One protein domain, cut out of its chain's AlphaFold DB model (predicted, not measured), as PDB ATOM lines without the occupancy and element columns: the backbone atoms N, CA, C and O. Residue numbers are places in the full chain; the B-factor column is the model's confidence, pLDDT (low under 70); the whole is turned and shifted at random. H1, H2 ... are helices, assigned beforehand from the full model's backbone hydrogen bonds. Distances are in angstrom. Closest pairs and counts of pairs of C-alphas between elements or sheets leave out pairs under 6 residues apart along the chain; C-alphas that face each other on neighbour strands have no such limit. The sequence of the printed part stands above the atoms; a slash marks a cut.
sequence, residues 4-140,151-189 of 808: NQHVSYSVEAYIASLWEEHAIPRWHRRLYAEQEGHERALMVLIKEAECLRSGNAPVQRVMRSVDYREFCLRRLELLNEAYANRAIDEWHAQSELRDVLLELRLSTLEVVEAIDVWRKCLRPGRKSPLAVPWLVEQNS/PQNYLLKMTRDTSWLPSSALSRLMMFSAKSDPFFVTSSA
ATOM      1  N   ASN A   4     287.760 254.942 205.216       61.66
ATOM      2  CA  ASN A   4     286.676 255.662 204.544       61.66
ATOM      3  C   ASN A   4     286.026 254.860 203.398       61.66
ATOM      4  O   ASN A   4     284.848 255.059 203.125       61.66
ATOM      5  N   GLN A   5     286.755 253.943 202.745       63.09
ATOM      6  CA  GLN A   5     286.206 253.122 201.655       63.09
ATOM      7  C   GLN A   5     285.203 252.080 202.172       63.09
ATOM      8  O   GLN A   5     284.169 251.878 201.544       63.09
ATOM      9  N   HIS A   6     285.457 251.468 203.336       65.38
ATOM     10  CA  HIS A   6     284.518 250.511 203.936       65.38
ATOM     11  C   HIS A   6     283.230 251.185 204.421       65.38
ATOM     12  O   HIS A   6     282.147 250.629 204.244       65.38
ATOM     13  N   VAL A   7     283.330 252.389 204.996       72.56
ATOM     14  CA  VAL A   7     282.149 253.141 205.452       72.56
ATOM     15  C   VAL A   7     281.285 253.592 204.267       72.56
ATOM     16  O   VAL A   7     280.068 253.454 204.337       72.56
ATOM     17  N   SER A   8     281.893 254.057 203.164       70.69
ATOM     18  CA  SER A   8     281.152 254.432 201.943       70.69
ATOM     19  C   SER A   8     280.354 253.250 201.385       70.69
ATOM     20  O   SER A   8     279.134 253.334 201.251       70.69
ATOM     21  N   TYR A   9     281.020 252.102 201.205       75.12
ATOM     22  CA  TYR A   9     280.405 250.889 200.662       75.12
ATOM     23  C   TYR A   9     279.208 250.397 201.496       75.12
ATOM     24  O   TYR A   9     278.193 249.969 200.951       75.12
ATOM     25  N   SER A  10     279.289 250.508 202.829       85.38
ATOM     26  CA  SER A  10     278.176 250.150 203.718       85.38
ATOM     27  C   SER A  10     276.967 251.084 203.584       85.38
ATOM     28  O   SER A  10     275.839 250.625 203.748       85.38
ATOM     29  N   VAL A  11     277.176 252.379 203.319       88.25
ATOM     30  CA  VAL A  11     276.083 253.354 203.156       88.25
ATOM     31  C   VAL A  11     275.442 253.232 201.773       88.25
ATOM     32  O   VAL A  11     274.219 253.278 201.670       88.25
ATOM     33  N   GLU A  12     276.243 253.014 200.729       89.12
ATOM     34  CA  GLU A  12     275.780 252.772 199.354       89.12
ATOM     35  C   GLU A  12     274.909 251.506 199.258       89.12
ATOM     36  O   GLU A  12     273.830 251.538 198.665       89.12
ATOM     37  N   ALA A  13     275.313 250.409 199.909       91.62
ATOM     38  CA  ALA A  13     274.505 249.190 199.975       91.62
ATOM     39  C   ALA A  13     273.185 249.400 200.744       91.62
ATOM     40  O   ALA A  13     272.128 248.958 200.294       91.62
ATOM     41  N   TYR A  14     273.225 250.116 201.873       93.75
ATOM     42  CA  TYR A  14     272.047 250.375 202.709       93.75
ATOM     43  C   TYR A  14     271.027 251.318 202.049       93.75
ATOM     44  O   TYR A  14     269.819 251.086 202.119       93.75
ATOM     45  N   ILE A  15     271.477 252.369 201.356       94.25
ATOM     46  CA  ILE A  15     270.553 253.230 200.606       94.25
ATOM     47  C   ILE A  15     269.987 252.509 199.375       94.25
ATOM     48  O   ILE A  15     268.821 252.712 199.040       94.25
ATOM     49  N   ALA A  16     270.757 251.615 198.743       94.25
ATOM     50  CA  ALA A  16     270.258 250.781 197.655       94.25
ATOM     51  C   ALA A  16     269.129 249.843 198.117       94.25
ATOM     52  O   ALA A  16     268.104 249.782 197.434       94.25
ATOM     53  N   SER A  17     269.247 249.200 199.287       95.69
ATOM     54  CA  SER A  17     268.162 248.372 199.831       95.69
ATOM     55  C   SER A  17     266.915 249.194 200.169       95.69
ATOM     56  O   SER A  17     265.819 248.797 199.784       95.69
ATOM     57  N   LEU A  18     267.056 250.385 200.772       96.44
ATOM     58  CA  LEU A  18     265.919 251.291 201.021       96.44
ATOM     59  C   LEU A  18     265.259 251.788 199.721       96.44
ATOM     60  O   LEU A  18     264.040 251.963 199.648       96.44
ATOM     61  N   TRP A  19     266.048 252.019 198.667       96.44
ATOM     62  CA  TRP A  19     265.510 252.358 197.350       96.44
ATOM     63  C   TRP A  19     264.719 251.204 196.727       96.44
ATOM     64  O   TRP A  19     263.780 251.461 195.973       96.44
ATOM     65  N   GLU A  20     265.084 249.952 196.995       95.50
ATOM     66  CA  GLU A  20     264.350 248.769 196.534       95.50
ATOM     67  C   GLU A  20     263.087 248.524 197.354       95.50
ATOM     68  O   GLU A  20     262.013 248.426 196.760       95.50
ATOM     69  N   GLU A  21     263.191 248.552 198.683       95.81
ATOM     70  CA  GLU A  21     262.080 248.420 199.631       95.81
ATOM     71  C   GLU A  21     260.940 249.406 199.329       95.81
ATOM     72  O   GLU A  21     259.779 249.019 199.224       95.81
ATOM     73  N   HIS A  22     261.267 250.683 199.113       94.94
ATOM     74  CA  HIS A  22     260.273 251.719 198.815       94.94
ATOM     75  C   HIS A  22     259.998 251.907 197.310       94.94
ATOM     76  O   HIS A  22     259.426 252.926 196.919       94.94
ATOM     77  N   ALA A  23     260.422 250.965 196.456       94.69
ATOM     78  CA  ALA A  23     260.241 250.994 194.999       94.69
ATOM     79  C   ALA A  23     260.669 252.320 194.323       94.69
ATOM     80  O   ALA A  23     260.092 252.751 193.320       94.69
ATOM     81  N   ILE A  24     261.705 252.973 194.859       94.44
ATOM     82  CA  ILE A  24     262.172 254.290 194.417       94.44
ATOM     83  C   ILE A  24     262.642 254.212 192.956       94.44
ATOM     84  O   ILE A  24     263.506 253.379 192.644       94.44
ATOM     85  N   PRO A  25     262.119 255.056 192.044       90.38
ATOM     86  CA  PRO A  25     262.376 254.923 190.612       90.38
ATOM     87  C   PRO A  25     263.853 255.038 190.214       90.38
ATOM     88  O   PRO A  25     264.611 255.822 190.791       90.38
ATOM     89  N   ARG A  26     264.279 254.306 189.174       86.94
ATOM     90  CA  ARG A  26     265.708 254.191 188.812       86.94
ATOM     91  C   ARG A  26     266.330 255.521 188.397       86.94
ATOM     92  O   ARG A  26     267.510 255.741 188.656       86.94
ATOM     93  N   TRP A  27     265.560 256.422 187.789       84.62
ATOM     94  CA  TRP A  27     266.030 257.770 187.455       84.62
ATOM     95  C   TRP A  27     266.401 258.590 188.699       84.62
ATOM     96  O   TRP A  27     267.366 259.343 188.634       84.62
ATOM     97  N   HIS A  28     265.718 258.418 189.839       89.12
ATOM     98  CA  HIS A  28     266.089 259.078 191.101       89.12
ATOM     99  C   HIS A  28     267.427 258.544 191.602       89.12
ATOM    100  O   HIS A  28     268.336 259.325 191.870       89.12
ATOM    101  N   ARG A  29     267.580 257.213 191.616       90.62
ATOM    102  CA  ARG A  29     268.830 256.537 192.003       90.62
ATOM    103  C   ARG A  29     270.013 257.025 191.157       90.62
ATOM    104  O   ARG A  29     271.036 257.420 191.704       90.62
ATOM    105  N   ARG A  30     269.846 257.111 189.825       85.94
ATOM    106  CA  ARG A  30     270.868 257.665 188.907       85.94
ATOM    107  C   ARG A  30     271.242 259.114 189.237       85.94
ATOM    108  O   ARG A  30     272.414 259.452 189.179       85.94
ATOM    109  N   LEU A  31     270.281 259.959 189.617       83.88
ATOM    110  CA  LEU A  31     270.533 261.367 189.966       83.88
ATOM    111  C   LEU A  31     271.259 261.561 191.305       83.88
ATOM    112  O   LEU A  31     271.844 262.626 191.515       83.88
ATOM    113  N   TYR A  32     271.211 260.571 192.200       83.44
ATOM    114  CA  TYR A  32     272.064 260.515 193.390       83.44
ATOM    115  C   TYR A  32     273.449 259.954 193.043       83.44
ATOM    116  O   TYR A  32     274.442 260.569 193.419       83.44
ATOM    117  N   ALA A  33     273.526 258.893 192.230       82.06
ATOM    118  CA  ALA A  33     274.798 258.334 191.756       82.06
ATOM    119  C   ALA A  33     275.646 259.358 190.968       82.06
ATOM    120  O   ALA A  33     276.842 259.513 191.196       82.06
ATOM    121  N   GLU A  34     275.019 260.176 190.114       81.56
ATOM    122  CA  GLU A  34     275.670 261.301 189.418       81.56
ATOM    123  C   GLU A  34     276.264 262.374 190.365       81.56
ATOM    124  O   GLU A  34     276.997 263.256 189.911       81.56
ATOM    125  N   GLN A  35     275.964 262.330 191.669       73.50
ATOM    126  CA  GLN A  35     276.489 263.253 192.682       73.50
ATOM    127  C   GLN A  35     277.599 262.660 193.560       73.50
ATOM    128  O   GLN A  35     278.209 263.415 194.319       73.50
ATOM    129  N   GLU A  36     277.921 261.370 193.424       61.16
ATOM    130  CA  GLU A  36     278.917 260.658 194.247       61.16
ATOM    131  C   GLU A  36     280.344 261.234 194.137       61.16
ATOM    132  O   GLU A  36     281.152 261.085 195.049       61.16
ATOM    133  N   GLY A  37     280.647 262.007 193.088       66.75
ATOM    134  CA  GLY A  37     281.932 262.702 192.898       66.75
ATOM    135  C   GLY A  37     282.218 263.893 193.836       66.75
ATOM    136  O   GLY A  37     283.067 264.733 193.522       66.75
ATOM    137  N   HIS A  38     281.510 264.033 194.956       63.84
ATOM    138  CA  HIS A  38     281.698 265.108 195.934       63.84
ATOM    139  C   HIS A  38     281.792 264.537 197.357       63.84
ATOM    140  O   HIS A  38     280.953 263.738 197.742       63.84
ATOM    141  N   GLU A  39     282.705 265.033 198.206       70.06
ATOM    142  CA  GLU A  39     282.778 264.637 199.636       70.06
ATOM    143  C   GLU A  39     281.459 264.864 200.404       70.06
ATOM    144  O   GLU A  39     281.195 264.244 201.429       70.06
ATOM    145  N   ARG A  40     280.596 265.751 199.891       73.31
ATOM    146  CA  ARG A  40     279.249 265.998 200.425       73.31
ATOM    147  C   ARG A  40     278.241 264.893 200.091       73.31
ATOM    148  O   ARG A  40     277.181 264.876 200.710       73.31
ATOM    149  N   ALA A  41     278.547 263.999 199.150       78.31
ATOM    150  CA  ALA A  41     277.658 262.927 198.716       78.31
ATOM    151  C   ALA A  41     277.298 261.994 199.873       78.31
ATOM    152  O   ALA A  41     276.118 261.746 200.080       78.31
ATOM    153  N   LEU A  42     278.266 261.581 200.699       83.44
ATOM    154  CA  LEU A  42     278.001 260.683 201.829       83.44
ATOM    155  C   LEU A  42     276.972 261.273 202.811       83.44
ATOM    156  O   LEU A  42     276.031 260.592 203.196       83.44
ATOM    157  N   MET A  43     277.084 262.563 203.151       85.00
ATOM    158  CA  MET A  43     276.098 263.242 204.009       85.00
ATOM    159  C   MET A  43     274.725 263.397 203.338       85.00
ATOM    160  O   MET A  43     273.704 263.398 204.022       85.00
ATOM    161  N   VAL A  44     274.685 263.536 202.009       85.06
ATOM    162  CA  VAL A  44     273.435 263.575 201.232       85.06
ATOM    163  C   VAL A  44     272.782 262.188 201.171       85.06
ATOM    164  O   VAL A  44     271.570 262.103 201.332       85.06
ATOM    165  N   LEU A  45     273.564 261.114 201.015       87.25
ATOM    166  CA  LEU A  45     273.093 259.726 201.022       87.25
ATOM    167  C   LEU A  45     272.592 259.304 202.411       87.25
ATOM    168  O   LEU A  45     271.504 258.751 202.510       87.25
ATOM    169  N   ILE A  46     273.319 259.631 203.488       90.12
ATOM    170  CA  ILE A  46     272.866 259.383 204.870       90.12
ATOM    171  C   ILE A  46     271.528 260.087 205.121       90.12
ATOM    172  O   ILE A  46     270.569 259.449 205.548       90.12
ATOM    173  N   LYS A  47     271.426 261.378 204.774       90.56
ATOM    174  CA  LYS A  47     270.181 262.135 204.942       90.56
ATOM    175  C   LYS A  47     269.032 261.580 204.092       90.56
ATOM    176  O   LYS A  47     267.899 261.539 204.556       90.56
ATOM    177  N   GLU A  48     269.300 261.154 202.860       92.38
ATOM    178  CA  GLU A  48     268.295 260.503 202.015       92.38
ATOM    179  C   GLU A  48     267.829 259.177 202.633       92.38
ATOM    180  O   GLU A  48     266.627 258.943 202.694       92.38
ATOM    181  N   ALA A  49     268.738 258.353 203.163       93.75
ATOM    182  CA  ALA A  49     268.405 257.102 203.845       93.75
ATOM    183  C   ALA A  49     267.565 257.326 205.121       93.75
ATOM    184  O   ALA A  49     266.574 256.630 205.341       93.75
ATOM    185  N   GLU A  50     267.897 258.335 205.933       94.25
ATOM    186  CA  GLU A  50     267.096 258.755 207.095       94.25
ATOM    187  C   GLU A  50     265.690 259.222 206.685       94.25
ATOM    188  O   GLU A  50     264.690 258.831 207.299       94.25
ATOM    189  N   CYS A  51     265.592 260.033 205.627       94.44
ATOM    190  CA  CYS A  51     264.309 260.487 205.100       94.44
ATOM    191  C   CYS A  51     263.489 259.336 204.489       94.44
ATOM    192  O   CYS A  51     262.277 259.304 204.683       94.44
ATOM    193  N   LEU A  52     264.120 258.385 203.792       95.50
ATOM    194  CA  LEU A  52     263.462 257.210 203.209       95.50
ATOM    195  C   LEU A  52     262.860 256.319 204.294       95.50
ATOM    196  O   LEU A  52     261.657 256.062 204.260       95.50
ATOM    197  N   ARG A  53     263.668 255.948 205.297       95.12
ATOM    198  CA  ARG A  53     263.253 255.114 206.436       95.12
ATOM    199  C   ARG A  53     262.113 255.741 207.245       95.12
ATOM    200  O   ARG A  53     261.264 255.029 207.764       95.12
ATOM    201  N   SER A  54     262.078 257.069 207.352       93.88
ATOM    202  CA  SER A  54     260.985 257.797 208.019       93.88
ATOM    203  C   SER A  54     259.768 258.058 207.116       93.88
ATOM    204  O   SER A  54     258.850 258.766 207.521       93.88
ATOM    205  N   GLY A  55     259.746 257.539 205.881       92.31
ATOM    206  CA  GLY A  55     258.663 257.759 204.917       92.31
ATOM    207  C   GLY A  55     258.553 259.202 204.405       92.31
ATOM    208  O   GLY A  55     257.581 259.542 203.720       92.31
ATOM    209  N   ASN A  56     259.526 260.057 204.724       93.19
ATOM    210  CA  ASN A  56     259.519 261.503 204.522       93.19
ATOM    211  C   ASN A  56     260.475 261.974 203.413       93.19
ATOM    212  O   ASN A  56     260.669 263.182 203.240       93.19
ATOM    213  N   ALA A  57     261.053 261.060 202.625       94.94
ATOM    214  CA  ALA A  57     261.898 261.435 201.497       94.94
ATOM    215  C   ALA A  57     261.114 262.296 200.494       94.94
ATOM    216  O   ALA A  57     259.975 261.958 200.143       94.94
ATOM    217  N   PRO A  58     261.711 263.380 199.958       93.69
ATOM    218  CA  PRO A  58     261.044 264.217 198.968       93.69
ATOM    219  C   PRO A  58     260.538 263.414 197.762       93.69
ATOM    220  O   PRO A  58     259.468 263.716 197.244       93.69
ATOM    221  N   VAL A  59     261.246 262.350 197.357       94.44
ATOM    222  CA  VAL A  59     260.808 261.449 196.277       94.44
ATOM    223  C   VAL A  59     259.569 260.628 196.650       94.44
ATOM    224  O   VAL A  59     258.630 260.585 195.858       94.44
ATOM    225  N   GLN A  60     259.498 260.069 197.866       94.81
ATOM    226  CA  GLN A  60     258.315 259.349 198.360       94.81
ATOM    227  C   GLN A  60     257.099 260.283 198.425       94.81
ATOM    228  O   GLN A  60     255.993 259.886 198.061       94.81
ATOM    229  N   ARG A  61     257.296 261.549 198.828       94.19
ATOM    230  CA  ARG A  61     256.233 262.563 198.791       94.19
ATOM    231  C   ARG A  61     255.726 262.796 197.369       94.19
ATOM    232  O   ARG A  61     254.514 262.836 197.182       94.19
ATOM    233  N   VAL A  62     256.614 262.918 196.375       94.88
ATOM    234  CA  VAL A  62     256.175 263.054 194.976       94.88
ATOM    235  C   VAL A  62     255.412 261.817 194.512       94.88
ATOM    236  O   VAL A  62     254.351 261.982 193.921       94.88
ATOM    237  N   MET A  63     255.915 260.609 194.791       94.19
ATOM    238  CA  MET A  63     255.247 259.354 194.418       94.19
ATOM    239  C   MET A  63     253.816 259.318 194.966       94.19
ATOM    240  O   MET A  63     252.877 259.259 194.182       94.19
ATOM    241  N   ARG A  64     253.631 259.536 196.277       94.38
ATOM    242  CA  ARG A  64     252.295 259.574 196.902       94.38
ATOM    243  C   ARG A  64     251.369 260.634 196.290       94.38
ATOM    244  O   ARG A  64     250.203 260.343 196.037       94.38
ATOM    245  N   SER A  65     251.865 261.846 196.023       95.44
ATOM    246  CA  SER A  65     251.063 262.891 195.364       95.44
ATOM    247  C   SER A  65     250.697 262.527 193.918       95.44
ATOM    248  O   SER A  65     249.588 262.825 193.474       95.44
ATOM    249  N   VAL A  66     251.602 261.873 193.180       95.19
ATOM    250  CA  VAL A  66     251.355 261.372 191.819       95.19
ATOM    251  C   VAL A  66     250.298 260.270 191.841       95.19
ATOM    252  O   VAL A  66     249.300 260.390 191.134       95.19
ATOM    253  N   ASP A  67     250.458 259.262 192.697       92.50
ATOM    254  CA  ASP A  67     249.547 258.119 192.806       92.50
ATOM    255  C   ASP A  67     248.129 258.556 193.194       92.50
ATOM    256  O   ASP A  67     247.152 258.124 192.576       92.50
ATOM    257  N   TYR A  68     248.007 259.478 194.158       95.12
ATOM    258  CA  TYR A  68     246.718 260.043 194.563       95.12
ATOM    259  C   TYR A  68     246.047 260.841 193.434       95.12
ATOM    260  O   TYR A  68     244.836 260.742 193.219       95.12
ATOM    261  N   ARG A  69     246.827 261.580 192.637       96.94
ATOM    262  CA  ARG A  69     246.305 262.288 191.464       96.94
ATOM    263  C   ARG A  69     245.836 261.326 190.363       96.94
ATOM    264  O   ARG A  69     244.767 261.534 189.792       96.94
ATOM    265  N   GLU A  70     246.594 260.269 190.067       95.50
ATOM    266  CA  GLU A  70     246.191 259.245 189.087       95.50
ATOM    267  C   GLU A  70     245.004 258.397 189.591       95.50
ATOM    268  O   GLU A  70     244.225 257.871 188.797       95.50
ATOM    269  N   PHE A  71     244.810 258.269 190.908       94.12
ATOM    270  CA  PHE A  71     243.563 257.757 191.487       94.12
ATOM    271  C   PHE A  71     242.375 258.692 191.193       94.12
ATOM    272  O   PHE A  71     241.352 258.226 190.692       94.12
ATOM    273  N   CYS A  72     242.526 260.008 191.393       96.56
ATOM    274  CA  CYS A  72     241.480 260.989 191.071       96.56
ATOM    275  C   CYS A  72     241.107 260.992 189.574       96.56
ATOM    276  O   CYS A  72     239.930 261.106 189.236       96.56
ATOM    277  N   LEU A  73     242.083 260.823 188.670       96.38
ATOM    278  CA  LEU A  73     241.823 260.671 187.230       96.38
ATOM    279  C   LEU A  73     241.000 259.413 186.922       96.38
ATOM    280  O   LEU A  73     239.983 259.513 186.242       96.38
ATOM    281  N   ARG A  74     241.374 258.255 187.479       96.25
ATOM    282  CA  ARG A  74     240.617 257.003 187.297       96.25
ATOM    283  C   ARG A  74     239.198 257.089 187.871       96.25
ATOM    284  O   ARG A  74     238.259 256.617 187.238       96.25
ATOM    285  N   ARG A  75     239.006 257.754 189.018       96.69
ATOM    286  CA  ARG A  75     237.670 258.051 189.579       96.69
ATOM    287  C   ARG A  75     236.834 258.911 188.617       96.69
ATOM    288  O   ARG A  75     235.650 258.641 188.439       96.69
ATOM    289  N   LEU A  76     237.446 259.891 187.945       97.50
ATOM    290  CA  LEU A  76     236.786 260.741 186.943       97.50
ATOM    291  C   LEU A  76     236.422 259.983 185.650       97.50
ATOM    292  O   LEU A  76     235.375 260.247 185.056       97.50
ATOM    293  N   GLU A  77     237.255 259.035 185.222       97.25
ATOM    294  CA  GLU A  77     236.988 258.146 184.081       97.25
ATOM    295  C   GLU A  77     235.826 257.185 184.380       97.25
ATOM    296  O   GLU A  77     234.860 257.139 183.616       97.25
ATOM    297  N   LEU A  78     235.846 256.516 185.539       97.19
ATOM    298  CA  LEU A  78     234.749 255.659 186.008       97.19
ATOM    299  C   LEU A  78     233.433 256.436 186.160       97.19
ATOM    300  O   LEU A  78     232.372 255.946 185.770       97.19
ATOM    301  N   LEU A  79     233.488 257.675 186.661       97.88
ATOM    302  CA  LEU A  79     232.328 258.564 186.738       97.88
ATOM    303  C   LEU A  79     231.757 258.884 185.346       97.88
ATOM    304  O   LEU A  79     230.539 258.880 185.153       97.88
ATOM    305  N   ASN A  80     232.627 259.144 184.365       98.06
ATOM    306  CA  ASN A  80     232.217 259.352 182.979       98.06
ATOM    307  C   ASN A  80     231.543 258.106 182.388       98.06
ATOM    308  O   ASN A  80     230.513 258.247 181.731       98.06
ATOM    309  N   GLU A  81     232.082 256.910 182.626       97.88
ATOM    310  CA  GLU A  81     231.490 255.651 182.157       97.88
ATOM    311  C   GLU A  81     230.128 255.379 182.808       97.88
ATOM    312  O   GLU A  81     229.150 255.111 182.106       97.88
ATOM    313  N   ALA A  82     230.028 255.525 184.132       97.81
ATOM    314  CA  ALA A  82     228.779 255.356 184.872       97.81
ATOM    315  C   ALA A  82     227.689 256.326 184.382       97.81
ATOM    316  O   ALA A  82     226.550 255.913 184.145       97.81
ATOM    317  N   TYR A  83     228.032 257.600 184.161       98.12
ATOM    318  CA  TYR A  83     227.095 258.594 183.635       98.12
ATOM    319  C   TYR A  83     226.742 258.352 182.155       98.12
ATOM    320  O   TYR A  83     225.575 258.451 181.772       98.12
ATOM    321  N   ALA A  84     227.712 257.970 181.314       97.75
ATOM    322  CA  ALA A  84     227.473 257.631 179.909       97.75
ATOM    323  C   ALA A  84     226.490 256.458 179.759       97.75
ATOM    324  O   ALA A  84     225.579 256.517 178.927       97.75
ATOM    325  N   ASN A  85     226.638 255.443 180.614       97.81
ATOM    326  CA  ASN A  85     225.788 254.256 180.674       97.81
ATOM    327  C   ASN A  85     224.466 254.475 181.436       97.81
ATOM    328  O   ASN A  85     223.650 253.558 181.504       97.81
ATOM    329  N   ARG A  86     224.225 255.681 181.981       97.50
ATOM    330  CA  ARG A  86     223.059 256.027 182.822       97.50
ATOM    331  C   ARG A  86     222.909 255.149 184.076       97.50
ATOM    332  O   ARG A  86     221.797 254.954 184.556       97.50
ATOM    333  N   ALA A  87     224.017 254.628 184.601       97.81
ATOM    334  CA  ALA A  87     224.047 253.868 185.853       97.81
ATOM    335  C   ALA A  87     223.861 254.768 187.092       97.81
ATOM    336  O   ALA A  87     223.463 254.294 188.152       97.81
ATOM    337  N   ILE A  88     224.124 256.068 186.936       97.19
ATOM    338  CA  ILE A  88     223.880 257.126 187.921       97.19
ATOM    339  C   ILE A  88     223.028 258.229 187.288       97.19
ATOM    340  O   ILE A  88     223.119 258.474 186.079       97.19
ATOM    341  N   ASP A  89     222.207 258.902 188.094       97.62
ATOM    342  CA  ASP A  89     221.451 260.066 187.632       97.62
ATOM    343  C   ASP A  89     222.320 261.332 187.523       97.62
ATOM    344  O   ASP A  89     223.455 261.403 187.994       97.62
ATOM    345  N   GLU A  90     221.766 262.345 186.859       97.12
ATOM    346  CA  GLU A  90     222.421 263.625 186.590       97.12
ATOM    347  C   GLU A  90     222.778 264.417 187.858       97.12
ATOM    348  O   GLU A  90     223.809 265.088 187.874       97.12
ATOM    349  N   TRP A  91     221.987 264.320 188.931       95.00
ATOM    350  CA  TRP A  91     222.240 265.070 190.163       95.00
ATOM    351  C   TRP A  91     223.406 264.468 190.950       95.00
ATOM    352  O   TRP A  91     224.344 265.186 191.309       95.00
ATOM    353  N   HIS A  92     223.398 263.145 191.143       95.25
ATOM    354  CA  HIS A  92     224.501 262.427 191.780       95.25
ATOM    355  C   HIS A  92     225.791 262.576 190.965       95.25
ATOM    356  O   HIS A  92     226.833 262.914 191.528       95.25
ATOM    357  N   ALA A  93     225.712 262.433 189.636       96.94
ATOM    358  CA  ALA A  93     226.855 262.641 188.751       96.94
ATOM    359  C   ALA A  93     227.412 264.071 188.835       96.94
ATOM    360  O   ALA A  93     228.626 264.247 188.851       96.94
ATOM    361  N   GLN A  94     226.560 265.101 188.925       95.44
ATOM    362  CA  GLN A  94     227.003 266.495 189.043       95.44
ATOM    363  C   GLN A  94     227.608 266.822 190.420       95.44
ATOM    364  O   GLN A  94     228.494 267.680 190.502       95.44
ATOM    365  N   SER A  95     227.147 266.180 191.500       91.19
ATOM    366  CA  SER A  95     227.770 266.322 192.823       91.19
ATOM    367  C   SER A  95     229.155 265.680 192.832       91.19
ATOM    368  O   SER A  95     230.148 266.375 193.026       91.19
ATOM    369  N   GLU A  96     229.230 264.393 192.492       95.06
ATOM    370  CA  GLU A  96     230.475 263.618 192.458       95.06
ATOM    371  C   GLU A  96     231.507 264.241 191.499       95.06
ATOM    372  O   GLU A  96     232.683 264.365 191.836       95.06
ATOM    373  N   LEU A  97     231.074 264.754 190.339       96.19
ATOM    374  CA  LEU A  97     231.945 265.470 189.398       96.19
ATOM    375  C   LEU A  97     232.607 266.699 190.032       96.19
ATOM    376  O   LEU A  97     233.774 266.982 189.772       96.19
ATOM    377  N   ARG A  98     231.869 267.455 190.848       92.75
ATOM    378  CA  ARG A  98     232.376 268.665 191.505       92.75
ATOM    379  C   ARG A  98     233.450 268.327 192.531       92.75
ATOM    380  O   ARG A  98     234.468 269.017 192.582       92.75
ATOM    381  N   ASP A  99     233.215 267.272 193.301       90.50
ATOM    382  CA  ASP A  99     234.100 266.832 194.374       90.50
ATOM    383  C   ASP A  99     235.385 266.223 193.787       90.50
ATOM    384  O   ASP A  99     236.485 266.664 194.123       90.50
ATOM    385  N   VAL A 100     235.264 265.348 192.780       95.94
ATOM    386  CA  VAL A 100     236.409 264.779 192.044       95.94
ATOM    387  C   VAL A 100     237.238 265.855 191.337       95.94
ATOM    388  O   VAL A 100     238.466 265.804 191.377       95.94
ATOM    389  N   LEU A 101     236.618 266.865 190.712       95.50
ATOM    390  CA  LEU A 101     237.364 267.966 190.085       95.50
ATOM    391  C   LEU A 101     238.083 268.853 191.115       95.50
ATOM    392  O   LEU A 101     239.156 269.386 190.820       95.50
ATOM    393  N   LEU A 102     237.527 269.011 192.321       92.00
ATOM    394  CA  LEU A 102     238.182 269.730 193.413       92.00
ATOM    395  C   LEU A 102     239.383 268.941 193.961       92.00
ATOM    396  O   LEU A 102     240.470 269.508 194.085       92.00
ATOM    397  N   GLU A 103     239.223 267.641 194.218       93.00
ATOM    398  CA  GLU A 103     240.312 266.735 194.612       93.00
ATOM    399  C   GLU A 103     241.422 266.678 193.549       93.00
ATOM    400  O   GLU A 103     242.610 266.791 193.868       93.00
ATOM    401  N   LEU A 104     241.054 266.576 192.268       95.94
ATOM    402  CA  LEU A 104     241.996 266.538 191.149       95.94
ATOM    403  C   LEU A 104     242.762 267.862 190.996       95.94
ATOM    404  O   LEU A 104     243.959 267.848 190.708       95.94
ATOM    405  N   ARG A 105     242.119 269.013 191.239       95.38
ATOM    406  CA  ARG A 105     242.788 270.326 191.296       95.38
ATOM    407  C   ARG A 105     243.803 270.394 192.443       95.38
ATOM    408  O   ARG A 105     244.916 270.876 192.235       95.38
ATOM    409  N   LEU A 106     243.425 269.951 193.645       92.12
ATOM    410  CA  LEU A 106     244.287 270.015 194.832       92.12
ATOM    411  C   LEU A 106     245.497 269.080 194.697       92.12
ATOM    412  O   LEU A 106     246.630 269.540 194.826       92.12
ATOM    413  N   SER A 107     245.274 267.821 194.317       95.75
ATOM    414  CA  SER A 107     246.345 266.845 194.063       95.75
ATOM    415  C   SER A 107     247.270 267.265 192.912       95.75
ATOM    416  O   SER A 107     248.485 267.089 192.992       95.75
ATOM    417  N   THR A 108     246.744 267.918 191.868       96.50
ATOM    418  CA  THR A 108     247.558 268.537 190.803       96.50
ATOM    419  C   THR A 108     248.513 269.599 191.358       96.50
ATOM    420  O   THR A 108     249.677 269.613 190.964       96.50
ATOM    421  N   LEU A 109     248.084 270.451 192.295       95.25
ATOM    422  CA  LEU A 109     248.983 271.418 192.941       95.25
ATOM    423  C   LEU A 109     250.036 270.739 193.817       95.25
ATOM    424  O   LEU A 109     251.214 271.082 193.732       95.25
ATOM    425  N   GLU A 110     249.623 269.758 194.618       94.62
ATOM    426  CA  GLU A 110     250.515 269.014 195.510       94.62
ATOM    427  C   GLU A 110     251.619 268.281 194.744       94.62
ATOM    428  O   GLU A 110     252.769 268.312 195.180       94.62
ATOM    429  N   VAL A 111     251.321 267.709 193.571       95.75
ATOM    430  CA  VAL A 111     252.347 267.131 192.690       95.75
ATOM    431  C   VAL A 111     253.374 268.177 192.257       95.75
ATOM    432  O   VAL A 111     254.574 267.915 192.338       95.75
ATOM    433  N   VAL A 112     252.943 269.353 191.784       95.19
ATOM    434  CA  VAL A 112     253.882 270.375 191.284       95.19
ATOM    435  C   VAL A 112     254.771 270.893 192.415       95.19
ATOM    436  O   VAL A 112     255.981 271.023 192.232       95.19
ATOM    437  N   GLU A 113     254.194 271.132 193.592       92.94
ATOM    438  CA  GLU A 113     254.928 271.562 194.785       92.94
ATOM    439  C   GLU A 113     255.886 270.478 195.296       92.94
ATOM    440  O   GLU A 113     257.040 270.779 195.604       92.94
ATOM    441  N   ALA A 114     255.463 269.210 195.329       93.38
ATOM    442  CA  ALA A 114     256.329 268.100 195.708       93.38
ATOM    443  C   ALA A 114     257.508 267.950 194.731       93.38
ATOM    444  O   ALA A 114     258.648 267.803 195.174       93.38
ATOM    445  N   ILE A 115     257.263 268.038 193.413       92.50
ATOM    446  CA  ILE A 115     258.313 267.960 192.384       92.50
ATOM    447  C   ILE A 115     259.302 269.122 192.531       92.50
ATOM    448  O   ILE A 115     260.509 268.912 192.414       92.50
ATOM    449  N   ASP A 116     258.831 270.338 192.807       90.44
ATOM    450  CA  ASP A 116     259.693 271.503 193.029       90.44
ATOM    451  C   ASP A 116     260.544 271.372 194.308       90.44
ATOM    452  O   ASP A 116     261.754 271.608 194.271       90.44
ATOM    453  N   VAL A 117     259.960 270.909 195.421       90.25
ATOM    454  CA  VAL A 117     260.699 270.617 196.665       90.25
ATOM    455  C   VAL A 117     261.759 269.539 196.433       90.25
ATOM    456  O   VAL A 117     262.929 269.754 196.749       90.25
ATOM    457  N   TRP A 118     261.395 268.416 195.813       91.88
ATOM    458  CA  TRP A 118     262.325 267.331 195.493       91.88
ATOM    459  C   TRP A 118     263.470 267.797 194.568       91.88
ATOM    460  O   TRP A 118     264.641 267.521 194.842       91.88
ATOM    461  N   ARG A 119     263.177 268.609 193.538       87.94
ATOM    462  CA  ARG A 119     264.196 269.224 192.659       87.94
ATOM    463  C   ARG A 119     265.174 270.123 193.418       87.94
ATOM    464  O   ARG A 119     266.352 270.162 193.064       87.94
ATOM    465  N   LYS A 120     264.704 270.848 194.438       85.75
ATOM    466  CA  LYS A 120     265.543 271.697 195.300       85.75
ATOM    467  C   LYS A 120     266.439 270.859 196.215       85.75
ATOM    468  O   LYS A 120     267.620 271.179 196.344       85.75
ATOM    469  N   CYS A 121     265.915 269.772 196.785       85.44
ATOM    470  CA  CYS A 121     266.686 268.833 197.606       85.44
ATOM    471  C   CYS A 121     267.843 268.192 196.829       85.44
ATOM    472  O   CYS A 121     268.943 268.093 197.367       85.44
ATOM    473  N   LEU A 122     267.638 267.862 195.549       81.12
ATOM    474  CA  LEU A 122     268.683 267.290 194.695       81.12
ATOM    475  C   LEU A 122     269.910 268.184 194.467       81.12
ATOM    476  O   LEU A 122     270.932 267.656 194.043       81.12
ATOM    477  N   ARG A 123     269.841 269.515 194.632       72.19
ATOM    478  CA  ARG A 123     270.974 270.409 194.301       72.19
ATOM    479  C   ARG A 123     271.152 271.580 195.272       72.19
ATOM    480  O   ARG A 123     270.941 272.736 194.886       72.19
ATOM    481  N   PRO A 124     271.651 271.333 196.495       63.59
ATOM    482  CA  PRO A 124     272.058 272.407 197.394       63.59
ATOM    483  C   PRO A 124     273.199 273.247 196.782       63.59
ATOM    484  O   PRO A 124     274.351 272.825 196.706       63.59
ATOM    485  N   GLY A 125     272.879 274.474 196.356       62.56
ATOM    486  CA  GLY A 125     273.857 275.531 196.060       62.56
ATOM    487  C   GLY A 125     274.207 275.797 194.587       62.56
ATOM    488  O   GLY A 125     274.858 276.807 194.314       62.56
ATOM    489  N   ARG A 126     273.764 274.990 193.608       63.22
ATOM    490  CA  ARG A 126     273.956 275.330 192.179       63.22
ATOM    491  C   ARG A 126     272.772 276.151 191.652       63.22
ATOM    492  O   ARG A 126     271.695 275.616 191.432       63.22
ATOM    493  N   LYS A 127     273.004 277.436 191.351       57.53
ATOM    494  CA  LYS A 127     272.005 278.369 190.774       57.53
ATOM    495  C   LYS A 127     271.503 278.000 189.364       57.53
ATOM    496  O   LYS A 127     270.612 278.668 188.855       57.53
ATOM    497  N   SER A 128     272.086 276.990 188.713       44.38
ATOM    498  CA  SER A 128     271.689 276.559 187.369       44.38
ATOM    499  C   SER A 128     270.675 275.410 187.446       44.38
ATOM    500  O   SER A 128     271.049 274.309 187.870       44.38
ATOM    501  N   PRO A 129     269.414 275.613 187.020       53.47
ATOM    502  CA  PRO A 129     268.422 274.550 186.946       53.47
ATOM    503  C   PRO A 129     268.704 273.666 185.723       53.47
ATOM    504  O   PRO A 129     267.996 273.749 184.716       53.47
ATOM    505  N   LEU A 130     269.743 272.819 185.774       51.44
ATOM    506  CA  LEU A 130     269.995 271.832 184.712       51.44
ATOM    507  C   LEU A 130     268.747 270.970 184.505       51.44
ATOM    508  O   LEU A 130     268.003 270.706 185.452       51.44
ATOM    509  N   ALA A 131     268.549 270.528 183.264       53.97
ATOM    510  CA  ALA A 131     267.481 269.614 182.900       53.97
ATOM    511  C   ALA A 131     267.707 268.291 183.625       53.97
ATOM    512  O   ALA A 131     268.482 267.463 183.173       53.97
ATOM    513  N   VAL A 132     267.052 268.132 184.771       54.97
ATOM    514  CA  VAL A 132     266.762 266.831 185.355       54.97
ATOM    515  C   VAL A 132     265.420 266.451 184.753       54.97
ATOM    516  O   VAL A 132     264.401 267.005 185.183       54.97
ATOM    517  N   PRO A 133     265.390 265.620 183.699       52.56
ATOM    518  CA  PRO A 133     264.129 265.192 183.138       52.56
ATOM    519  C   PRO A 133     263.495 264.308 184.207       52.56
ATOM    520  O   PRO A 133     264.084 263.309 184.618       52.56
ATOM    521  N   TRP A 134     262.314 264.688 184.692       52.34
ATOM    522  CA  TRP A 134     261.500 263.727 185.424       52.34
ATOM    523  C   TRP A 134     261.114 262.667 184.399       52.34
ATOM    524  O   TRP A 134     260.431 262.978 183.432       52.34
ATOM    525  N   LEU A 135     261.659 261.467 184.520       53.28
ATOM    526  CA  LEU A 135     261.460 260.395 183.554       53.28
ATOM    527  C   LEU A 135     260.456 259.443 184.182       53.28
ATOM    528  O   LEU A 135     260.866 258.585 184.945       53.28
ATOM    529  N   VAL A 136     259.154 259.575 183.918       48.31
ATOM    530  CA  VAL A 136     258.187 258.585 184.424       48.31
ATOM    531  C   VAL A 136     258.428 257.254 183.712       48.31
ATOM    532  O   VAL A 136     257.850 256.982 182.663       48.31
ATOM    533  N   GLU A 137     259.318 256.433 184.270       47.62
ATOM    534  CA  GLU A 137     259.312 254.989 184.062       47.62
ATOM    535  C   GLU A 137     257.961 254.513 184.617       47.62
ATOM    536  O   GLU A 137     257.711 254.602 185.820       47.62
ATOM    537  N   GLN A 138     257.039 254.138 183.725       45.06
ATOM    538  CA  GLN A 138     255.672 253.771 184.096       45.06
ATOM    539  C   GLN A 138     255.656 252.458 184.890       45.06
ATOM    540  O   GLN A 138     255.476 251.382 184.322       45.06
ATOM    541  N   ASN A 139     255.712 252.548 186.216       39.47
ATOM    542  CA  ASN A 139     255.338 251.452 187.115       39.47
ATOM    543  C   ASN A 139     253.802 251.337 187.228       39.47
ATOM    544  O   ASN A 139     253.237 251.332 188.316       39.47
ATOM    545  N   SER A 140     253.108 251.277 186.086       40.78
ATOM    546  CA  SER A 140     251.658 251.077 186.018       40.78
ATOM    547  C   SER A 140     251.281 250.286 184.765       40.78
ATOM    548  O   SER A 140     251.112 250.855 183.691       40.78
ATOM    549  N   PRO A 151     260.165 257.696 178.703       64.56
ATOM    550  CA  PRO A 151     259.674 258.108 180.010       64.56
ATOM    551  C   PRO A 151     259.365 259.611 179.996       64.56
ATOM    552  O   PRO A 151     260.255 260.445 179.814       64.56
ATOM    553  N   GLN A 152     258.086 259.965 180.126       76.50
ATOM    554  CA  GLN A 152     257.645 261.345 179.956       76.50
ATOM    555  C   GLN A 152     257.797 262.133 181.261       76.50
ATOM    556  O   GLN A 152     257.601 261.612 182.356       76.50
ATOM    557  N   ASN A 153     258.075 263.429 181.143       84.81
ATOM    558  CA  ASN A 153     257.941 264.371 182.248       84.81
ATOM    559  C   ASN A 153     256.487 264.435 182.722       84.81
ATOM    560  O   ASN A 153     255.609 264.839 181.957       84.81
ATOM    561  N   TYR A 154     256.238 264.061 183.981       91.12
ATOM    562  CA  TYR A 154     254.887 264.022 184.543       91.12
ATOM    563  C   TYR A 154     254.194 265.389 184.464       91.12
ATOM    564  O   TYR A 154     253.028 265.462 184.094       91.12
ATOM    565  N   LEU A 155     254.930 266.488 184.659       92.44
ATOM    566  CA  LEU A 155     254.397 267.845 184.487       92.44
ATOM    567  C   LEU A 155     253.888 268.096 183.054       92.44
ATOM    568  O   LEU A 155     252.967 268.877 182.848       92.44
ATOM    569  N   LEU A 156     254.440 267.415 182.047       91.19
ATOM    570  CA  LEU A 156     253.954 267.486 180.667       91.19
ATOM    571  C   LEU A 156     252.802 266.504 180.409       91.19
ATOM    572  O   LEU A 156     251.877 266.872 179.680       91.19
ATOM    573  N   LYS A 157     252.794 265.318 181.041       92.94
ATOM    574  CA  LYS A 157     251.639 264.390 181.058       92.94
ATOM    575  C   LYS A 157     250.383 265.090 181.598       92.94
ATOM    576  O   LYS A 157     249.348 265.088 180.933       92.94
ATOM    577  N   MET A 158     250.518 265.826 182.706       94.62
ATOM    578  CA  MET A 158     249.437 266.607 183.324       94.62
ATOM    579  C   MET A 158     248.743 267.574 182.347       94.62
ATOM    580  O   MET A 158     247.536 267.772 182.443       94.62
ATOM    581  N   THR A 159     249.462 268.124 181.356       93.31
ATOM    582  CA  THR A 159     248.888 269.000 180.302       93.31
ATOM    583  C   THR A 159     248.096 268.264 179.209       93.31
ATOM    584  O   THR A 159     247.716 268.871 178.204       93.31
ATOM    585  N   ARG A 160     247.897 266.949 179.354       93.88
ATOM    586  CA  ARG A 160     247.202 266.078 178.393       93.88
ATOM    587  C   ARG A 160     246.125 265.226 179.065       93.88
ATOM    588  O   ARG A 160     245.095 265.005 178.434       93.88
ATOM    589  N   ASP A 161     246.308 264.843 180.330       94.94
ATOM    590  CA  ASP A 161     245.363 264.008 181.097       94.94
ATOM    591  C   ASP A 161     243.907 264.498 181.053       94.94
ATOM    592  O   ASP A 161     242.990 263.692 181.007       94.94
ATOM    593  N   THR A 162     243.674 265.815 181.038       95.12
ATOM    594  CA  THR A 162     242.318 266.401 181.056       95.12
ATOM    595  C   THR A 162     241.745 266.693 179.663       95.12
ATOM    596  O   THR A 162     240.632 267.201 179.540       95.12
ATOM    597  N   SER A 163     242.485 266.387 178.590       94.81
ATOM    598  CA  SER A 163     242.129 266.787 177.216       94.81
ATOM    599  C   SER A 163     240.927 266.049 176.613       94.81
ATOM    600  O   SER A 163     240.347 266.540 175.647       94.81
ATOM    601  N   TRP A 164     240.513 264.918 177.195       96.56
ATOM    602  CA  TRP A 164     239.343 264.143 176.767       96.56
ATOM    603  C   TRP A 164     238.015 264.659 177.347       96.56
ATOM    604  O   TRP A 164     236.950 264.368 176.792       96.56
ATOM    605  N   LEU A 165     238.050 265.455 178.425       96.31
ATOM    606  CA  LEU A 165     236.850 265.941 179.122       96.31
ATOM    607  C   LEU A 165     235.875 266.742 178.233       96.31
ATOM    608  O   LEU A 165     234.672 266.506 178.350       96.31
ATOM    609  N   PRO A 166     236.310 267.609 177.295       96.06
ATOM    610  CA  PRO A 166     235.398 268.301 176.374       96.06
ATOM    611  C   PRO A 166     234.596 267.369 175.452       96.06
ATOM    612  O   PRO A 166     233.524 267.750 174.995       96.06
ATOM    613  N   SER A 167     235.098 266.160 175.187       96.69
ATOM    614  CA  SER A 167     234.429 265.111 174.396       96.69
ATOM    615  C   SER A 167     233.714 264.046 175.242       96.69
ATOM    616  O   SER A 167     233.085 263.146 174.689       96.69
ATOM    617  N   SER A 168     233.812 264.129 176.570       97.62
ATOM    618  CA  SER A 168     233.240 263.163 177.516       97.62
ATOM    619  C   SER A 168     231.712 263.269 177.631       97.62
ATOM    620  O   SER A 168     231.118 264.275 177.240       97.62
ATOM    621  N   ALA A 169     231.055 262.282 178.248       98.00
ATOM    622  CA  ALA A 169     229.648 262.411 178.630       98.00
ATOM    623  C   ALA A 169     229.448 263.490 179.713       98.00
ATOM    624  O   ALA A 169     228.442 264.200 179.688       98.00
ATOM    625  N   LEU A 170     230.435 263.671 180.599       97.25
ATOM    626  CA  LEU A 170     230.441 264.691 181.658       97.25
ATOM    627  C   LEU A 170     230.391 266.128 181.112       97.25
ATOM    628  O   LEU A 170     229.925 267.023 181.814       97.25
ATOM    629  N   SER A 171     230.781 266.351 179.848       96.38
ATOM    630  CA  SER A 171     230.663 267.654 179.164       96.38
ATOM    631  C   SER A 171     229.230 268.215 179.120       96.38
ATOM    632  O   SER A 171     229.037 269.416 178.926       96.38
ATOM    633  N   ARG A 172     228.220 267.352 179.317       96.31
ATOM    634  CA  ARG A 172     226.801 267.726 179.433       96.31
ATOM    635  C   ARG A 172     226.458 268.331 180.800       96.31
ATOM    636  O   ARG A 172     225.595 269.197 180.865       96.31
ATOM    637  N   LEU A 173     227.142 267.890 181.860       95.62
ATOM    638  CA  LEU A 173     226.946 268.326 183.251       95.62
ATOM    639  C   LEU A 173     227.718 269.612 183.565       95.62
ATOM    640  O   LEU A 173     227.260 270.465 184.329       95.62
ATOM    641  N   MET A 174     228.916 269.729 182.991       94.44
ATOM    642  CA  MET A 174     229.812 270.868 183.137       94.44
ATOM    643  C   MET A 174     230.545 271.095 181.817       94.44
ATOM    644  O   MET A 174     231.100 270.167 181.236       94.44
ATOM    645  N   MET A 175     230.568 272.336 181.335       92.19
ATOM    646  CA  MET A 175     231.349 272.674 180.148       92.19
ATOM    647  C   MET A 175     232.850 272.569 180.465       92.19
ATOM    648  O   MET A 175     233.294 272.997 181.524       92.19
ATOM    649  N   PHE A 176     233.655 272.060 179.532       93.69
ATOM    650  CA  PHE A 176     235.114 271.999 179.684       93.69
ATOM    651  C   PHE A 176     235.818 272.810 178.594       93.69
ATOM    652  O   PHE A 176     235.343 272.919 177.462       93.69
ATOM    653  N   SER A 177     236.969 273.392 178.933       92.06
ATOM    654  CA  SER A 177     237.818 274.096 177.969       92.06
ATOM    655  C   SER A 177     238.426 273.114 176.961       92.06
ATOM    656  O   SER A 177     239.042 272.126 177.345       92.06
ATOM    657  N   ALA A 178     238.343 273.433 175.664       91.06
ATOM    658  CA  ALA A 178     239.032 272.679 174.608       91.06
ATOM    659  C   ALA A 178     240.573 272.774 174.690       91.06
ATOM    660  O   ALA A 178     241.284 271.969 174.094       91.06
ATOM    661  N   LYS A 179     241.109 273.761 175.420       90.81
ATOM    662  CA  LYS A 179     242.517 273.780 175.840       90.81
ATOM    663  C   LYS A 179     242.621 273.021 177.161       90.81
ATOM    664  O   LYS A 179     241.886 273.375 178.081       90.81
ATOM    665  N   SER A 180     243.542 272.058 177.268       88.19
ATOM    666  CA  SER A 180     243.808 271.394 178.551       88.19
ATOM    667  C   SER A 180     244.142 272.426 179.625       88.19
ATOM    668  O   SER A 180     244.989 273.302 179.431       88.19
ATOM    669  N   ASP A 181     243.442 272.283 180.741       92.19
ATOM    670  CA  ASP A 181     243.612 273.036 181.966       92.19
ATOM    671  C   ASP A 181     243.802 272.002 183.089       92.19
ATOM    672  O   ASP A 181     242.839 271.324 183.456       92.19
ATOM    673  N   PRO A 182     245.035 271.783 183.576       91.62
ATOM    674  CA  PRO A 182     245.306 270.802 184.626       91.62
ATOM    675  C   PRO A 182     244.819 271.264 186.008       91.62
ATOM    676  O   PRO A 182     244.618 270.431 186.886       91.62
ATOM    677  N   PHE A 183     244.611 272.570 186.210       93.44
ATOM    678  CA  PHE A 183     244.184 273.159 187.485       93.44
ATOM    679  C   PHE A 183     242.685 273.508 187.514       93.44
ATOM    680  O   PHE A 183     242.155 273.921 188.549       93.44
ATOM    681  N   PHE A 184     241.989 273.362 186.385       90.12
ATOM    682  CA  PHE A 184     240.590 273.742 186.190       90.12
ATOM    683  C   PHE A 184     240.293 275.204 186.574       90.12
ATOM    684  O   PHE A 184     239.206 275.499 187.078       90.12
ATOM    685  N   VAL A 185     241.243 276.133 186.392       83.94
ATOM    686  CA  VAL A 185     241.028 277.578 186.651       83.94
ATOM    687  C   VAL A 185     239.925 278.102 185.744       83.94
ATOM    688  O   VAL A 185     238.979 278.757 186.181       83.94
ATOM    689  N   THR A 186     240.026 277.731 184.473       74.06
ATOM    690  CA  THR A 186     239.095 278.021 183.393       74.06
ATOM    691  C   THR A 186     237.903 277.071 183.476       74.06
ATOM    692  O   THR A 186     237.584 276.343 182.535       74.06
ATOM    693  N   SER A 187     237.192 277.124 184.606       53.22
ATOM    694  CA  SER A 187     235.822 276.619 184.726       53.22
ATOM    695  C   SER A 187     234.882 277.506 183.905       53.22
ATOM    696  O   SER A 187     234.114 278.310 184.423       53.22
ATOM    697  N   SER A 188     235.034 277.379 182.583       47.91
ATOM    698  CA  SER A 188     233.991 277.478 181.570       47.91
ATOM    699  C   SER A 188     232.882 278.490 181.848       47.91
ATOM    700  O   SER A 188     231.699 278.161 181.767       47.91
ATOM    701  N   ALA A 189     233.250 279.745 182.100       43.16
ATOM    702  CA  ALA A 189     232.357 280.837 181.769       43.16
ATOM    703  C   ALA A 189     232.137 280.739 180.247       43.16
ATOM    704  O   ALA A 189     233.101 280.955 179.501       43.16
TER     705      ALA A 189
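Overview. This is residues 4 to 140 and 151 to 189 of the 808 residues of an uncharacterized protein of Vitrella brassicaformis (strain CCMP3155) (UniProt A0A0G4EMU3). A long helical hairpin, H4 and H5, makes most of a rod, and three shorter helices, H1, H2 and H3, form a loose cluster at its open end. H6 and then H7 follow one side of the hairpin toward its turn, and residues 173 to 189, with no named element, fold back after H7. The printed part has 176 residues with seven named helices, H1 to H7 in order along the chain, and no named strand; the class is all helix. The whole is loose, with a radius of gyration of the C-alphas of 20.3 A, and spans 67 by 32 by 23 A.

Arrangement. H1, residues 4 to 21, touches H3, residues 41 to 53, the closest C-alphas being those of Ile 15 and Ala 49 at 5.5 A. They run the same way at a shallow tilt of 33 degrees, only just short of steep. H2, residues 26 to 33, is close to H1 but not clearly touching, with the C-alphas of Trp 19 and Arg 29 closest at 7.6 A. H3 is close to H4, residues 58 to 84, but not clearly touching, with the C-alphas of Leu 52 and Gln 60 closest at 7.4 A. H4 and H5, residues 90 to 121, touch and form a helical hairpin, running opposite ways at a shallow tilt of 19 degrees; the C-alphas of Pro 58 and Trp 118 are closest, 4.8 A apart. H6, residues 154 to 161, is close to H5 but not clearly touching, the closest C-alphas being those of Val 112 and Leu 155 at 7.3 A. H7, residues 169 to 172, touches residues 80 to 84 alone of H4, with the C-alphas of Ala 84 and Ala 169 closest at 5.4 A. Every O i to N i+4 pair is within hydrogen-bond range in H1, H2, H3, H4 and H5, and 2 of 4 are in H6; H7 is too short for such a pair.

Along the chain. H1 begins at C-alpha 4, (286.676, 255.662, 204.544), and is 26.1 A long. H3 measures 18.1 A, H4 39.2 A and H5 45.9 A, ending at C-alpha 121, (266.686, 268.833, 197.606). H7 ends at C-alpha 172, (226.801, 267.726, 179.433).

Size, cuts and confidence. The two C-alphas farthest apart, those of Asn 4 and Asp 89, are 67.5 A apart. Residues 141 to 150 are not printed, and C-alphas 140 and 151 stand 12.2 A apart across this cut, in the link from H5 to H6. Of the links that are printed whole, none is long. The mean pLDDT of the printed part is 86.1; 27 residues are under 70, among them residues 124 to 140.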